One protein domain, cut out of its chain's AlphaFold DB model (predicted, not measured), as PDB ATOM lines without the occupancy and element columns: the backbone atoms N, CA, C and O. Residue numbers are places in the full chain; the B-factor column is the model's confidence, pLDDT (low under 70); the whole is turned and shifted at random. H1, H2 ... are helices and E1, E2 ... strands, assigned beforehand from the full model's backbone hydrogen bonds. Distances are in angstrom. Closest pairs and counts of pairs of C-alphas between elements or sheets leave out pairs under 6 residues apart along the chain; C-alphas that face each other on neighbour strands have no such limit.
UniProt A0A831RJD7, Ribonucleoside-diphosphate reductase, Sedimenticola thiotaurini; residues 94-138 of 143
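What this domain is: This is residues 94 to 138 of the 143 residues of the protein "Ribonucleoside-diphosphate reductase" of Sedimenticola thiotaurini (UniProt A0A831RJD7). Two small hairpins of strands, E1 with E2 and E3 with E4, open like a V from the link at residues 115 to 117, and the helix H2 packs on both hairpins from one side of the V, with its residues 128 to 135 near E1 and E2 and its residues 128 to 134 near E3 and E4. The short helix H1 is at one end of the long axis, and the turn at Asp 107 between E1 and E2 is at the other. The printed part has 45 residues, with two named helices and four named strands in the order H1, E1, E2, E3, E4, H2; the two antiparallel sheets have the orders E1 - E2 and E3 - E4, and the class is mixed, helices and strands. It is compact, with a radius of gyration of the C-alphas of 10.2 A, and its C-alphas span 31 by 20 by 18 A, only just elongated.

How they stand to each other: Begin at H1, residues 94 to 98; its Glu 97 and Lys 114 of E2, residues 110 to 114, are the closest C-alphas of the two, 5.5 A apart. Next look at E1, residues 100 to 104, which forms an antiparallel hairpin with E2, their directions at 154 degrees; N 101 and O 113 are within hydrogen-bond range at 2.8 A, and N 111 and O 103 at 2.9 A. Go on to the second antiparallel hairpin, E3, residues 118 to 121, with E4, residues 124 to 127, at 142 degrees; N 119 and O 126 are within range at 2.7 A. The two hairpins are apart: E1 and E2 are each apart from E3 and from E4. H2, residues 128 to 137, comes nearest to both with Ala 128: the closest C-alphas are those of Val 119 and Ala 128 for E3, 6.0 A, of Leu 113 and Ala 128 for E2, 6.4 A, and of Tyr 101 and Ala 128 for E1, 6.7 A. H1 and H2 are close but not clearly touching, with the C-alphas of Leu 96 and Ala 129 7.0 A apart. In H1 and H2 every O i to N i+4 pair is within hydrogen-bond range.

Where its parts are: Find C-alpha 94 at (153.876, 112.226, 126.592), where H1 begins; it is 6.2 A long. E1 measures 13.5 A, E2 13.6 A, E3 9.7 A and E4 10.2 A. From C-alpha 128 at (164.168, 117.261, 134.110), H2 runs 14.2 A to C-alpha 137 at (163.933, 113.938, 147.939).

The domain as a whole: The two C-alphas farthest apart are those of Gln 94 and Asp 107, at 31.4 A. The printed part has no cut, and its five links between named elements are tight. The mean pLDDT of the printed part is 84.8, and no printed residue is under 70.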
ATOM      1  N   GLN A  94     154.814 111.136 126.893       72.81
ATOM      2  CA  GLN A  94     153.876 112.226 126.592       72.81
ATOM      3  C   GLN A  94     153.485 113.046 127.834       72.81
ATOM      4  O   GLN A  94     153.293 114.257 127.747       72.81
ATOM      5  N   ASP A  95     153.362 112.416 129.005       72.38
ATOM      6  CA  ASP A  95     153.051 113.132 130.248       72.38
ATOM      7  C   ASP A  95     154.257 113.974 130.709       72.38
ATOM      8  O   ASP A  95     154.087 115.096 131.195       72.38
ATOM      9  N   LEU A  96     155.479 113.465 130.500       74.19
ATOM     10  CA  LEU A  96     156.729 114.193 130.735       74.19
ATOM     11  C   LEU A  96     156.850 115.409 129.809       74.19
ATOM     12  O   LEU A  96     157.121 116.507 130.288       74.19
ATOM     13  N   GLU A  97     156.594 115.238 128.512       78.44
ATOM     14  CA  GLU A  97     156.607 116.317 127.511       78.44
ATOM     15  C   GLU A  97     155.628 117.450 127.842       78.44
ATOM     16  O   GLU A  97     155.910 118.634 127.630       78.44
ATOM     17  N   ASN A  98     154.465 117.101 128.391       78.19
ATOM     18  CA  ASN A  98     153.420 118.070 128.702       78.19
ATOM     19  C   ASN A  98     153.611 118.769 130.057       78.19
ATOM     20  O   ASN A  98     153.012 119.822 130.288       78.19
ATOM     21  N   THR A  99     154.479 118.253 130.928       78.25
ATOM     22  CA  THR A  99     154.727 118.817 132.262       78.25
ATOM     23  C   THR A  99     155.958 119.724 132.248       78.25
ATOM     24  O   THR A  99     156.971 119.407 131.635       78.25
ATOM     25  N   THR A 100     155.878 120.896 132.890       84.69
ATOM     26  CA  THR A 100     156.994 121.861 132.979       84.69
ATOM     27  C   THR A 100     157.507 121.941 134.409       84.69
ATOM     28  O   THR A 100     156.727 122.103 135.346       84.69
ATOM     29  N   TYR A 101     158.820 121.819 134.555       84.00
ATOM     30  CA  TYR A 101     159.542 121.783 135.818       84.00
ATOM     31  C   TYR A 101     160.386 123.042 135.953       84.00
ATOM     32  O   TYR A 101     160.979 123.500 134.980       84.00
ATOM     33  N   SER A 102     160.427 123.604 137.159       87.88
ATOM     34  CA  SER A 102     161.104 124.866 137.447       87.88
ATOM     35  C   SER A 102     162.230 124.634 138.451       87.88
ATOM     36  O   SER A 102     161.996 124.123 139.547       87.88
ATOM     37  N   PHE A 103     163.447 125.011 138.072       88.19
ATOM     38  CA  PHE A 103     164.656 124.883 138.878       88.19
ATOM     39  C   PHE A 103     165.147 126.267 139.272       88.19
ATOM     40  O   PHE A 103     165.250 127.152 138.426       88.19
ATOM     41  N   THR A 104     165.470 126.461 140.549       87.38
ATOM     42  CA  THR A 104     166.127 127.686 141.021       87.38
ATOM     43  C   THR A 104     167.623 127.426 141.133       87.38
ATOM     44  O   THR A 104     168.031 126.526 141.866       87.38
ATOM     45  N   LEU A 105     168.426 128.194 140.398       87.12
ATOM     46  CA  LEU A 105     169.883 128.108 140.425       87.12
ATOM     47  C   LEU A 105     170.453 128.854 141.640       87.12
ATOM     48  O   LEU A 105     169.777 129.668 142.271       87.12
ATOM     49  N   GLU A 106     171.727 128.611 141.953       83.06
ATOM     50  CA  GLU A 106     172.420 129.255 143.080       83.06
ATOM     51  C   GLU A 106     172.479 130.788 142.965       83.06
ATOM     52  O   GLU A 106     172.498 131.488 143.977       83.06
ATOM     53  N   ASP A 107     172.475 131.325 141.743       86.38
ATOM     54  CA  ASP A 107     172.453 132.769 141.485       86.38
ATOM     55  C   ASP A 107     171.056 133.402 141.654       86.38
ATOM     56  O   ASP A 107     170.892 134.613 141.488       86.38
ATOM     57  N   GLY A 108     170.054 132.593 142.016       84.31
ATOM     58  CA  GLY A 108     168.667 133.000 142.208       84.31
ATOM     59  C   GLY A 108     167.858 133.105 140.916       84.31
ATOM     60  O   GLY A 108     166.691 133.494 140.973       84.31
ATOM     61  N   SER A 109     168.440 132.777 139.760       89.06
ATOM     62  CA  SER A 109     167.694 132.678 138.509       89.06
ATOM     63  C   SER A 109     166.869 131.388 138.446       89.06
ATOM     64  O   SER A 109     167.133 130.414 139.155       89.06
ATOM     65  N   THR A 110     165.836 131.391 137.603       89.12
ATOM     66  CA  THR A 110     164.934 130.250 137.416       89.12
ATOM     67  C   THR A 110     165.025 129.738 135.987       89.12
ATOM     68  O   THR A 110     164.972 130.527 135.042       89.12
ATOM     69  N   VAL A 111     165.125 128.421 135.837       91.56
ATOM     70  CA  VAL A 111     165.113 127.719 134.551       91.56
ATOM     71  C   VAL A 111     163.884 126.819 134.506       91.56
ATOM     72  O   VAL A 111     163.635 126.063 135.443       91.56
ATOM     73  N   GLU A 112     163.112 126.914 133.429       91.81
ATOM     74  CA  GLU A 112     161.942 126.071 133.180       91.81
ATOM     75  C   GLU A 112     162.246 125.092 132.047       91.81
ATOM     76  O   GLU A 112     162.713 125.512 130.989       91.81
ATOM     77  N   LEU A 113     161.983 123.806 132.271       89.62
ATOM     78  CA  LEU A 113     162.280 122.720 131.332       89.62
ATOM     79  C   LEU A 113     161.079 121.780 131.220       89.62
ATOM     80  O   LEU A 113     160.357 121.571 132.203       89.62
ATOM     81  N   LYS A 114     160.850 121.190 130.043       88.75
ATOM     82  CA  LYS A 114     159.892 120.082 129.918       88.75
ATOM     83  C   LYS A 114     160.412 118.838 130.621       88.75
ATOM     84  O   LYS A 114     161.614 118.612 130.685       88.75
ATOM     85  N   GLY A 115     159.507 118.014 131.146       83.88
ATOM     86  CA  GLY A 115     159.862 116.848 131.957       83.88
ATOM     87  C   GLY A 115     160.778 115.839 131.265       83.88
ATOM     88  O   GLY A 115     161.525 115.152 131.958       83.88
ATOM     89  N   ASN A 116     160.739 115.761 129.932       85.31
ATOM     90  CA  ASN A 116     161.571 114.876 129.116       85.31
ATOM     91  C   ASN A 116     162.902 115.503 128.661       85.31
ATOM     92  O   ASN A 116     163.718 114.795 128.079       85.31
ATOM     93  N   GLU A 117     163.136 116.796 128.902       89.44
ATOM     94  CA  GLU A 117     164.407 117.432 128.544       89.44
ATOM     95  C   GLU A 117     165.548 116.875 129.399       89.44
ATOM     96  O   GLU A 117     165.395 116.679 130.606       89.44
ATOM     97  N   GLU A 118     166.694 116.616 128.771       90.19
ATOM     98  CA  GLU A 118     167.892 116.134 129.453       90.19
ATOM     99  C   GLU A 118     168.644 117.288 130.127       90.19
ATOM    100  O   GLU A 118     168.890 118.339 129.534       90.19
ATOM    101  N   VAL A 119     169.040 117.064 131.375       89.56
ATOM    102  CA  VAL A 119     169.766 117.997 132.230       89.56
ATOM    103  C   VAL A 119     170.986 117.285 132.789       89.56
ATOM    104  O   VAL A 119     170.868 116.231 133.415       89.56
ATOM    105  N   GLU A 120     172.159 117.870 132.576       89.88
ATOM    106  CA  GLU A 120     173.389 117.428 133.225       89.88
ATOM    107  C   GLU A 120     173.505 118.102 134.597       89.88
ATOM    108  O   GLU A 120     173.510 119.332 134.699       89.88
ATOM    109  N   TYR A 121     173.589 117.302 135.657       85.81
ATOM    110  CA  TYR A 121     173.736 117.773 137.029       85.81
ATOM    111  C   TYR A 121     174.674 116.840 137.801       85.81
ATOM    112  O   TYR A 121     174.533 115.624 137.744       85.81
ATOM    113  N   ASP A 122     175.668 117.412 138.487       85.06
ATOM    114  CA  ASP A 122     176.715 116.676 139.224       85.06
ATOM    115  C   ASP A 122     177.437 115.578 138.400       85.06
ATOM    116  O   ASP A 122     177.869 114.549 138.916       85.06
ATOM    117  N   GLY A 123     177.586 115.800 137.087       85.06
ATOM    118  CA  GLY A 123     178.263 114.880 136.162       85.06
ATOM    119  C   GLY A 123     177.417 113.694 135.683       85.06
ATOM    120  O   GLY A 123     177.939 112.832 134.973       85.06
ATOM    121  N   GLU A 124     176.132 113.651 136.035       86.69
ATOM    122  CA  GLU A 124     175.155 112.681 135.543       86.69
ATOM    123  C   GLU A 124     174.088 113.375 134.683       86.69
ATOM    124  O   GLU A 124     173.745 114.538 134.897       86.69
ATOM    125  N   VAL A 125     173.569 112.667 133.675       88.75
ATOM    126  CA  VAL A 125     172.476 113.156 132.822       88.75
ATOM    127  C   VAL A 125     171.162 112.563 133.313       88.75
ATOM    128  O   VAL A 125     171.020 111.344 133.424       88.75
ATOM    129  N   HIS A 126     170.188 113.430 133.567       85.88
ATOM    130  CA  HIS A 126     168.842 113.076 134.008       85.88
ATOM    131  C   HIS A 126     167.806 113.736 133.110       85.88
ATOM    132  O   HIS A 126     168.064 114.785 132.536       85.88
ATOM    133  N   THR A 127     166.596 113.190 133.041       87.94
ATOM    134  CA  THR A 127     165.463 113.993 132.566       87.94
ATOM    135  C   THR A 127     165.108 115.046 133.617       87.94
ATOM    136  O   THR A 127     165.297 114.814 134.816       87.94
ATOM    137  N   ALA A 128     164.560 116.187 133.202       87.56
ATOM    138  CA  ALA A 128     164.168 117.261 134.110       87.56
ATOM    139  C   ALA A 128     163.210 116.758 135.203       87.56
ATOM    140  O   ALA A 128     163.381 117.089 136.374       87.56
ATOM    141  N   ALA A 129     162.251 115.893 134.861       84.12
ATOM    142  CA  ALA A 129     161.357 115.306 135.857       84.12
ATOM    143  C   ALA A 129     162.118 114.517 136.936       84.12
ATOM    144  O   ALA A 129     161.924 114.755 138.127       84.12
ATOM    145  N   ASN A 130     163.032 113.635 136.522       83.62
ATOM    146  CA  ASN A 130     163.799 112.802 137.446       83.62
ATOM    147  C   ASN A 130     164.759 113.634 138.304       83.62
ATOM    148  O   ASN A 130     164.913 113.359 139.494       83.62
ATOM    149  N   LEU A 131     165.393 114.658 137.722       86.75
ATOM    150  CA  LEU A 131     166.269 115.554 138.470       86.75
ATOM    151  C   LEU A 131     165.485 116.348 139.520       86.75
ATOM    152  O   LEU A 131     165.931 116.467 140.660       86.75
ATOM    153  N   PHE A 132     164.313 116.874 139.158       85.62
ATOM    154  CA  PHE A 132     163.465 117.626 140.080       85.62
ATOM    155  C   PHE A 132     163.065 116.787 141.301       85.62
ATOM    156  O   PHE A 132     163.165 117.262 142.436       85.62
ATOM    157  N   ASP A 133     162.687 115.528 141.086       81.12
ATOM    158  CA  ASP A 133     162.369 114.603 142.176       81.12
ATOM    159  C   ASP A 133     163.578 114.273 143.036       81.12
ATOM    160  O   ASP A 133     163.503 114.365 144.261       81.12
ATOM    161  N   ALA A 134     164.714 113.954 142.416       82.88
ATOM    162  CA  ALA A 134     165.931 113.641 143.149       82.88
ATOM    163  C   ALA A 134     166.383 114.820 144.032       82.88
ATOM    164  O   ALA A 134     166.798 114.624 145.176       82.88
ATOM    165  N   LEU A 135     166.248 116.060 143.547       84.31
ATOM    166  CA  LEU A 135     166.514 117.262 144.339       84.31
ATOM    167  C   LEU A 135     165.506 117.425 145.488       84.31
ATOM    168  O   LEU A 135     165.902 117.694 146.624       84.31
ATOM    169  N   LYS A 136     164.210 117.214 145.229       81.19
ATOM    170  CA  LYS A 136     163.136 117.300 146.234       81.19
ATOM    171  C   LYS A 136     163.274 116.252 147.343       81.19
ATOM    172  O   LYS A 136     163.033 116.560 148.511       81.19
ATOM    173  N   GLU A 137     163.673 115.032 146.996       80.75
ATOM    174  CA  GLU A 137     163.933 113.938 147.939       80.75
ATOM    175  C   GLU A 137     165.285 114.082 148.661       80.75
ATOM    176  O   GLU A 137     165.552 113.377 149.637       80.75
ATOM    177  N   GLY A 138     166.119 115.041 148.242       77.50
ATOM    178  CA  GLY A 138     167.409 115.345 148.859       77.50
ATOM    179  C   GLY A 138     168.532 114.384 148.463       77.50
ATOM    180  O   GLY A 138     169.526 114.291 149.185       77.50
TER     181      GLY A 138